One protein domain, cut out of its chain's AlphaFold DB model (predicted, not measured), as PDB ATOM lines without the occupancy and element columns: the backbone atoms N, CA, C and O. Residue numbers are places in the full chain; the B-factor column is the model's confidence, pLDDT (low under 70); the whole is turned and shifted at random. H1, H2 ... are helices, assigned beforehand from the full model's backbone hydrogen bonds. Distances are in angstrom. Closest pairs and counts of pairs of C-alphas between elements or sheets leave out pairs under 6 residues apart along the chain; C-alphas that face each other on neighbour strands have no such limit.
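AT A GLANCE: This is residues 419 to 482 of the 482 residues of the protein "Hypothetical protein" of Ostreococcus sp. 'lucimarinus' (UniProt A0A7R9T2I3). What shape do the parts make? One long helix, H1, has the chain folded back along it as two shorter helices, H2 and then H3, in a long helical hairpin that is loose at the H3 end, and from its open end a tail sticks out with residues 471 to 482. What is it made of? The printed part has 64 residues with three named helices, in the order H1, H2, H3 along the chain, and no named strand; its class is all helix. How spread out is it? The whole is only just extended, close to loose, with a radius of gyration of the C-alphas of 16.2 A and spans of 58 by 19 by 13 A, the tail adding much of the length.

IN THESE COORDINATES: Where is the longest helix? H1 holds residues 419 to 436 and measures 25.3 A from first to last C-alpha, beginning with C-alpha 419 at (33.579, -23.643, -1.105) and ending with C-alpha 436 at (53.263, -8.211, -4.883). Where are the other two? H2 holds residues 444 to 452 and measures 11.9 A. H3 holds residues 457 to 467, measures 15.4 A and ends with C-alpha 467 at (40.472, -32.835, 6.496).

HOW THE PARTS SIT: How does H2 stand to H1? They touch, H1 with residues 427 to 435 alone, and form a helical hairpin; their closest C-alphas, those of Ile 431 and Ile 447, are 6.1 A apart. They run opposite ways at a steep tilt of 41 degrees. How does H3 stand to the others? H3 is close to H1 but not clearly touching it, the closest C-alphas, those of Ile 424 and Val 461, being 7.1 A apart, and they run opposite ways at a shallow tilt of 25 degrees. H3 is also close to H2 but not clearly touching it, the closest C-alphas, those of Thr 452 and Ala 460, being 6.1 A apart, and they run the same way at a shallow tilt of 21 degrees. Do the backbones hold their pairs? In H1, H2 and H3 every O i to N i+4 pair is within hydrogen-bond range.

THE WHOLE: How large is it? The two C-alphas farthest apart, those of Trp 440 and Arg 482, are 58.6 A apart; without residues 471 to 482, which stand free, the body spans 39 by 18 by 12 A. Is the printed part cut, and how long are its links? It has no cut; the link from H1 to H2 is short and the link from H2 to H3 is tight. Where is confidence low? The mean pLDDT of the printed part is 86.0, and residues 438 to 441 and 480 to 482 are under 70.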
ATOM      1  N   ALA A 419      32.896 -24.098  -2.318       92.25
ATOM      2  CA  ALA A 419      33.579 -23.643  -1.105       92.25
ATOM      3  C   ALA A 419      35.051 -24.090  -1.066       92.25
ATOM      4  O   ALA A 419      35.937 -23.286  -0.819       92.25
ATOM      5  N   PHE A 420      35.331 -25.348  -1.425       92.50
ATOM      6  CA  PHE A 420      36.706 -25.853  -1.504       92.50
ATOM      7  C   PHE A 420      37.562 -25.096  -2.533       92.50
ATOM      8  O   PHE A 420      38.743 -24.850  -2.305       92.50
ATOM      9  N   ARG A 421      36.986 -24.726  -3.686       93.00
ATOM     10  CA  ARG A 421      37.702 -23.931  -4.696       93.00
ATOM     11  C   ARG A 421      37.896 -22.482  -4.272       93.00
ATOM     12  O   ARG A 421      38.931 -21.924  -4.612       93.00
ATOM     13  N   GLU A 422      36.916 -21.900  -3.587       93.88
ATOM     14  CA  GLU A 422      36.997 -20.539  -3.051       93.88
ATOM     15  C   GLU A 422      38.101 -20.448  -2.000       93.88
ATOM     16  O   GLU A 422      38.995 -19.641  -2.186       93.88
ATOM     17  N   GLU A 423      38.165 -21.371  -1.037       93.38
ATOM     18  CA  GLU A 423      39.242 -21.424  -0.031       93.38
ATOM     19  C   GLU A 423      40.643 -21.498  -0.676       93.38
ATOM     20  O   GLU A 423      41.558 -20.743  -0.352       93.38
ATOM     21  N   ILE A 424      40.816 -22.382  -1.666       93.75
ATOM     22  CA  ILE A 424      42.086 -22.509  -2.401       93.75
ATOM     23  C   ILE A 424      42.416 -21.227  -3.174       93.75
ATOM     24  O   ILE A 424      43.595 -20.909  -3.347       93.75
ATOM     25  N   GLN A 425      41.404 -20.544  -3.705       93.56
ATOM     26  CA  GLN A 425      41.583 -19.318  -4.471       93.56
ATOM     27  C   GLN A 425      41.893 -18.133  -3.551       93.56
ATOM     28  O   GLN A 425      42.812 -17.388  -3.864       93.56
ATOM     29  N   GLU A 426      41.235 -18.030  -2.400       95.25
ATOM     30  CA  GLU A 426      41.523 -17.043  -1.356       95.25
ATOM     31  C   GLU A 426      42.978 -17.157  -0.895       95.25
ATOM     32  O   GLU A 426      43.710 -16.174  -0.963       95.25
ATOM     33  N   TRP A 427      43.459 -18.370  -0.589       95.38
ATOM     34  CA  TRP A 427      44.877 -18.565  -0.262       95.38
ATOM     35  C   TRP A 427      45.810 -18.148  -1.401       95.38
ATOM     36  O   TRP A 427      46.903 -17.648  -1.154       95.38
ATOM     37  N   ARG A 428      45.431 -18.377  -2.665       92.69
ATOM     38  CA  ARG A 428      46.251 -17.947  -3.811       92.69
ATOM     39  C   ARG A 428      46.287 -16.437  -3.934       92.69
ATOM     40  O   ARG A 428      47.354 -15.899  -4.216       92.69
ATOM     41  N   ASP A 429      45.145 -15.788  -3.782       94.12
ATOM     42  CA  ASP A 429      45.019 -14.347  -3.929       94.12
ATOM     43  C   ASP A 429      45.761 -13.637  -2.798       94.12
ATOM     44  O   ASP A 429      46.575 -12.767  -3.091       94.12
ATOM     45  N   GLU A 430      45.633 -14.112  -1.559       92.94
ATOM     46  CA  GLU A 430      46.373 -13.596  -0.403       92.94
ATOM     47  C   GLU A 430      47.890 -13.806  -0.549       92.94
ATOM     48  O   GLU A 430      48.675 -12.877  -0.352       92.94
ATOM     49  N   ILE A 431      48.334 -14.995  -0.987       90.94
ATOM     50  CA  ILE A 431      49.759 -15.241  -1.271       90.94
ATOM     51  C   ILE A 431      50.265 -14.300  -2.372       90.94
ATOM     52  O   ILE A 431      51.375 -13.778  -2.264       90.94
ATOM     53  N   ASN A 432      49.489 -14.089  -3.438       89.25
ATOM     54  CA  ASN A 432      49.882 -13.221  -4.547       89.25
ATOM     55  C   ASN A 432      49.899 -11.742  -4.140       89.25
ATOM     56  O   ASN A 432      50.804 -11.020  -4.551       89.25
ATOM     57  N   GLU A 433      48.933 -11.292  -3.342       90.75
ATOM     58  CA  GLU A 433      48.860  -9.932  -2.804       90.75
ATOM     59  C   GLU A 433      50.072  -9.650  -1.914       90.75
ATOM     60  O   GLU A 433      50.869  -8.766  -2.235       90.75
ATOM     61  N   LEU A 434      50.328 -10.501  -0.914       86.88
ATOM     62  CA  LEU A 434      51.502 -10.400  -0.040       86.88
ATOM     63  C   LEU A 434      52.827 -10.522  -0.798       86.88
ATOM     64  O   LEU A 434      53.843  -9.974  -0.367       86.88
ATOM     65  N   HIS A 435      52.855 -11.250  -1.917       85.62
ATOM     66  CA  HIS A 435      54.039 -11.337  -2.768       85.62
ATOM     67  C   HIS A 435      54.266 -10.057  -3.581       85.62
ATOM     68  O   HIS A 435      55.408  -9.616  -3.706       85.62
ATOM     69  N   ASN A 436      53.200  -9.441  -4.094       84.38
ATOM     70  CA  ASN A 436      53.263  -8.211  -4.883       84.38
ATOM     71  C   ASN A 436      53.532  -6.969  -4.019       84.38
ATOM     72  O   ASN A 436      54.213  -6.049  -4.468       84.38
ATOM     73  N   GLU A 437      53.036  -6.949  -2.782       82.31
ATOM     74  CA  GLU A 437      53.290  -5.884  -1.804       82.31
ATOM     75  C   GLU A 437      54.665  -6.001  -1.131       82.31
ATOM     76  O   GLU A 437      55.136  -5.065  -0.478       82.31
ATOM     77  N   ASN A 438      55.349  -7.138  -1.300       69.12
ATOM     78  CA  ASN A 438      56.616  -7.404  -0.633       69.12
ATOM     79  C   ASN A 438      57.781  -6.605  -1.234       69.12
ATOM     80  O   ASN A 438      58.502  -7.050  -2.127       69.12
ATOM     81  N   VAL A 439      58.032  -5.429  -0.661       56.75
ATOM     82  CA  VAL A 439      59.182  -4.565  -0.984       56.75
ATOM     83  C   VAL A 439      60.511  -5.108  -0.403       56.75
ATOM     84  O   VAL A 439      61.583  -4.667  -0.812       56.75
ATOM     85  N   TRP A 440      60.479  -6.092   0.512       57.09
ATOM     86  CA  TRP A 440      61.614  -6.436   1.395       57.09
ATOM     87  C   TRP A 440      62.210  -7.852   1.257       57.09
ATOM     88  O   TRP A 440      62.986  -8.276   2.111       57.09
ATOM     89  N   GLY A 441      61.941  -8.574   0.165       69.12
ATOM     90  CA  GLY A 441      62.686  -9.803  -0.164       69.12
ATOM     91  C   GLY A 441      62.284 -11.063   0.615       69.12
ATOM     92  O   GLY A 441      63.063 -12.017   0.658       69.12
ATOM     93  N   VAL A 442      61.081 -11.094   1.197       78.81
ATOM     94  CA  VAL A 442      60.493 -12.312   1.779       78.81
ATOM     95  C   VAL A 442      60.238 -13.332   0.671       78.81
ATOM     96  O   VAL A 442      59.748 -13.008  -0.415       78.81
ATOM     97  N   THR A 443      60.595 -14.587   0.920       84.00
ATOM     98  CA  THR A 443      60.454 -15.637  -0.088       84.00
ATOM     99  C   THR A 443      58.996 -16.079  -0.216       84.00
ATOM    100  O   THR A 443      58.267 -16.164   0.769       84.00
ATOM    101  N   HIS A 444      58.574 -16.484  -1.420       84.44
ATOM    102  CA  HIS A 444      57.241 -17.069  -1.653       84.44
ATOM    103  C   HIS A 444      56.919 -18.209  -0.669       84.44
ATOM    104  O   HIS A 444      55.770 -18.431  -0.296       84.44
ATOM    105  N   ARG A 445      57.943 -18.949  -0.229       87.56
ATOM    106  CA  ARG A 445      57.825 -20.037   0.743       87.56
ATOM    107  C   ARG A 445      57.384 -19.558   2.131       87.56
ATOM    108  O   ARG A 445      56.615 -20.262   2.776       87.56
ATOM    109  N   GLU A 446      57.895 -18.422   2.591       86.75
ATOM    110  CA  GLU A 446      57.544 -17.837   3.892       86.75
ATOM    111  C   GLU A 446      56.127 -17.268   3.855       86.75
ATOM    112  O   GLU A 446      55.335 -17.588   4.732       86.75
ATOM    113  N   ILE A 447      55.770 -16.580   2.766       88.75
ATOM    114  CA  ILE A 447      54.406 -16.078   2.531       88.75
ATOM    115  C   ILE A 447      53.395 -17.235   2.498       88.75
ATOM    116  O   ILE A 447      52.350 -17.183   3.132       88.75
ATOM    117  N   THR A 448      53.726 -18.336   1.810       88.81
ATOM    118  CA  THR A 448      52.849 -19.522   1.776       88.81
ATOM    119  C   THR A 448      52.623 -20.094   3.180       88.81
ATOM    120  O   THR A 448      51.515 -20.526   3.490       88.81
ATOM    121  N   TYR A 449      53.658 -20.103   4.025       91.00
ATOM    122  CA  TYR A 449      53.547 -20.582   5.402       91.00
ATOM    123  C   TYR A 449      52.705 -19.642   6.267       91.00
ATOM    124  O   TYR A 449      51.933 -20.126   7.085       91.00
ATOM    125  N   GLU A 450      52.823 -18.331   6.075       91.00
ATOM    126  CA  GLU A 450      52.024 -17.333   6.790       91.00
ATOM    127  C   GLU A 450      50.526 -17.480   6.492       91.00
ATOM    128  O   GLU A 450      49.730 -17.532   7.425       91.00
ATOM    129  N   VAL A 451      50.165 -17.662   5.219       91.38
ATOM    130  CA  VAL A 451      48.762 -17.802   4.787       91.38
ATOM    131  C   VAL A 451      48.182 -19.177   5.127       91.38
ATOM    132  O   VAL A 451      47.064 -19.292   5.614       91.38
ATOM    133  N   THR A 452      48.931 -20.255   4.872       90.94
ATOM    134  CA  THR A 452      48.368 -21.620   4.917       90.94
ATOM    135  C   THR A 452      48.831 -22.458   6.106       90.94
ATOM    136  O   THR A 452      48.307 -23.545   6.331       90.94
ATOM    137  N   GLY A 453      49.861 -22.028   6.838       92.19
ATOM    138  CA  GLY A 453      50.558 -22.853   7.832       92.19
ATOM    139  C   GLY A 453      51.512 -23.900   7.233       92.19
ATOM    140  O   GLY A 453      52.161 -24.639   7.978       92.19
ATOM    141  N   PHE A 454      51.648 -23.975   5.901       92.44
ATOM    142  CA  PHE A 454      52.535 -24.918   5.212       92.44
ATOM    143  C   PHE A 454      53.563 -24.207   4.333       92.44
ATOM    144  O   PHE A 454      53.269 -23.284   3.587       92.44
ATOM    145  N   TYR A 455      54.792 -24.725   4.302       88.81
ATOM    146  CA  TYR A 455      55.850 -24.199   3.425       88.81
ATOM    147  C   TYR A 455      55.620 -24.449   1.927       88.81
ATOM    148  O   TYR A 455      56.390 -23.972   1.090       88.81
ATOM    149  N   ARG A 456      54.637 -25.275   1.570       89.81
ATOM    150  CA  ARG A 456      54.312 -25.631   0.191       89.81
ATOM    151  C   ARG A 456      52.807 -25.607   0.017       89.81
ATOM    152  O   ARG A 456      52.099 -26.357   0.682       89.81
ATOM    153  N   PHE A 457      52.352 -24.848  -0.973       89.50
ATOM    154  CA  PHE A 457      50.932 -24.714  -1.285       89.50
ATOM    155  C   PHE A 457      50.271 -26.069  -1.574       89.50
ATOM    156  O   PHE A 457      49.181 -26.364  -1.107       89.50
ATOM    157  N   GLY A 458      50.971 -26.954  -2.291       87.38
ATOM    158  CA  GLY A 458      50.464 -28.296  -2.581       87.38
ATOM    159  C   GLY A 458      50.313 -29.207  -1.356       87.38
ATOM    160  O   GLY A 458      49.566 -30.180  -1.435       87.38
ATOM    161  N   ASP A 459      51.012 -28.931  -0.250       88.00
ATOM    162  CA  ASP A 459      50.831 -29.672   1.002       88.00
ATOM    163  C   ASP A 459      49.651 -29.103   1.804       88.00
ATOM    164  O   ASP A 459      48.857 -29.896   2.295       88.00
ATOM    165  N   ALA A 460      49.445 -27.778   1.802       89.81
ATOM    166  CA  ALA A 460      48.234 -27.150   2.346       89.81
ATOM    167  C   ALA A 460      46.959 -27.639   1.648       89.81
ATOM    168  O   ALA A 460      46.008 -28.068   2.292       89.81
ATOM    169  N   VAL A 461      46.958 -27.663   0.309       89.50
ATOM    170  CA  VAL A 461      45.823 -28.190  -0.467       89.50
ATOM    171  C   VAL A 461      45.574 -29.659  -0.131       89.50
ATOM    172  O   VAL A 461      44.420 -30.076  -0.035       89.50
ATOM    173  N   ARG A 462      46.631 -30.461   0.054       88.19
ATOM    174  CA  ARG A 462      46.481 -31.873   0.428       88.19
ATOM    175  C   ARG A 462      45.866 -32.014   1.818       88.19
ATOM    176  O   ARG A 462      44.937 -32.797   1.962       88.19
ATOM    177  N   ASP A 463      46.337 -31.239   2.788       90.56
ATOM    178  CA  ASP A 463      45.811 -31.243   4.154       90.56
ATOM    179  C   ASP A 463      44.335 -30.820   4.202       90.56
ATOM    180  O   ASP A 463      43.508 -31.520   4.789       90.56
ATOM    181  N   LEU A 464      43.964 -29.768   3.465       91.56
ATOM    182  CA  LEU A 464      42.568 -29.357   3.301       91.56
ATOM    183  C   LEU A 464      41.717 -30.472   2.678       91.56
ATOM    184  O   LEU A 464      40.607 -30.755   3.116       91.56
ATOM    185  N   THR A 465      42.251 -31.148   1.661       89.44
ATOM    186  CA  THR A 465      41.573 -32.268   0.991       89.44
ATOM    187  C   THR A 465      41.391 -33.477   1.920       89.44
ATOM    188  O   THR A 465      40.414 -34.226   1.804       89.44
ATOM    189  N   ASP A 466      42.354 -33.733   2.804       87.12
ATOM    190  CA  ASP A 466      42.335 -34.847   3.757       87.12
ATOM    191  C   ASP A 466      41.436 -34.555   4.971       87.12
ATOM    192  O   ASP A 466      40.805 -35.478   5.489       87.12
ATOM    193  N   SER A 467      41.315 -33.288   5.378       90.69
ATOM    194  CA  SER A 467      40.472 -32.835   6.496       90.69
ATOM    195  C   SER A 467      39.040 -32.455   6.100       90.69
ATOM    196  O   SER A 467      38.184 -32.318   6.977       90.69
ATOM    197  N   TRP A 468      38.737 -32.328   4.801       92.12
ATOM    198  CA  TRP A 468      37.388 -32.008   4.333       92.12
ATOM    199  C   TRP A 468      36.378 -33.088   4.735       92.12
ATOM    200  O   TRP A 468      36.577 -34.274   4.463       92.12
ATOM    201  N   THR A 469      35.262 -32.682   5.344       90.88
ATOM    202  CA  THR A 469      34.215 -33.600   5.833       90.88
ATOM    203  C   THR A 469      32.846 -33.368   5.203       90.88
ATOM    204  O   THR A 469      32.008 -34.270   5.245       90.88
ATOM    205  N   ASP A 470      32.630 -32.213   4.571       90.94
ATOM    206  CA  ASP A 470      31.347 -31.845   3.977       90.94
ATOM    207  C   ASP A 470      31.181 -32.471   2.583       90.94
ATOM    208  O   ASP A 470      31.542 -31.895   1.551       90.94
ATOM    209  N   PHE A 471      30.700 -33.715   2.570       93.00
ATOM    210  CA  PHE A 471      30.392 -34.469   1.359       93.00
ATOM    211  C   PHE A 471      28.886 -34.720   1.252       93.00
ATOM    212  O   PHE A 471      28.247 -35.036   2.257       93.00
ATOM    213  N   PRO A 472      28.311 -34.660   0.038       91.00
ATOM    214  CA  PRO A 472      26.889 -34.897  -0.150       91.00
ATOM    215  C   PRO A 472      26.537 -36.371   0.082       91.00
ATOM    216  O   PRO A 472      27.331 -37.270  -0.202       91.00
ATOM    217  N   GLU A 473      25.305 -36.635   0.526       87.62
ATOM    218  CA  GLU A 473      24.788 -38.006   0.667       87.62
ATOM    219  C   GLU A 473      24.676 -38.733  -0.684       87.62
ATOM    220  O   GLU A 473      24.795 -39.957  -0.752       87.62
ATOM    221  N   GLN A 474      24.469 -37.980  -1.769       88.56
ATOM    222  CA  GLN A 474      24.419 -38.485  -3.140       88.56
ATOM    223  C   GLN A 474      25.307 -37.643  -4.056       88.56
ATOM    224  O   GLN A 474      25.282 -36.413  -4.014       88.56
ATOM    225  N   TRP A 475      26.086 -38.304  -4.915       92.06
ATOM    226  CA  TRP A 475      27.018 -37.615  -5.803       92.06
ATOM    227  C   TRP A 475      26.282 -36.845  -6.914       92.06
ATOM    228  O   TRP A 475      25.470 -37.444  -7.624       92.06
ATOM    229  N   PRO A 476      26.595 -35.554  -7.149       89.69
ATOM    230  CA  PRO A 476      25.867 -34.713  -8.109       89.69
ATOM    231  C   PRO A 476      25.823 -35.254  -9.544       89.69
ATOM    232  O   PRO A 476      24.853 -35.037 -10.268       89.69
ATOM    233  N   TRP A 477      26.862 -35.978  -9.971       90.44
ATOM    234  CA  TRP A 477      26.946 -36.549 -11.319       90.44
ATOM    235  C   TRP A 477      26.150 -37.848 -11.497       90.44
ATOM    236  O   TRP A 477      25.931 -38.258 -12.633       90.44
ATOM    237  N   LEU A 478      25.679 -38.473 -10.414       86.62
ATOM    238  CA  LEU A 478      24.806 -39.653 -10.479       86.62
ATOM    239  C   LEU A 478      23.325 -39.288 -10.633       86.62
ATOM    240  O   LEU A 478      22.521 -40.126 -11.022       86.62
ATOM    241  N   VAL A 479      22.950 -38.034 -10.365       74.88
ATOM    242  CA  VAL A 479      21.550 -37.575 -10.410       74.88
ATOM    243  C   VAL A 479      21.059 -37.353 -11.855       74.88
ATOM    244  O   VAL A 479      19.862 -37.232 -12.095       74.88
ATOM    245  N   ARG A 480      21.962 -37.345 -12.848       56.50
ATOM    246  CA  ARG A 480      21.649 -37.046 -14.262       56.50
ATOM    247  C   ARG A 480      21.189 -38.240 -15.115       56.50
ATOM    248  O   ARG A 480      20.971 -38.056 -16.306       56.50
ATOM    249  N   THR A 481      21.014 -39.434 -14.550       50.06
ATOM    250  CA  THR A 481      20.582 -40.652 -15.274       50.06
ATOM    251  C   THR A 481      19.107 -41.020 -15.057       50.06
ATOM    252  O   THR A 481      18.766 -42.200 -14.962       50.06
ATOM    253  N   ARG A 482      18.207 -40.028 -15.010       38.91
ATOM    254  CA  ARG A 482      16.763 -40.254 -15.189       38.91
ATOM    255  C   ARG A 482      16.245 -39.598 -16.451       38.91
ATOM    256  O   ARG A 482      16.550 -38.400 -16.639       38.91
TER     257      ARG A 482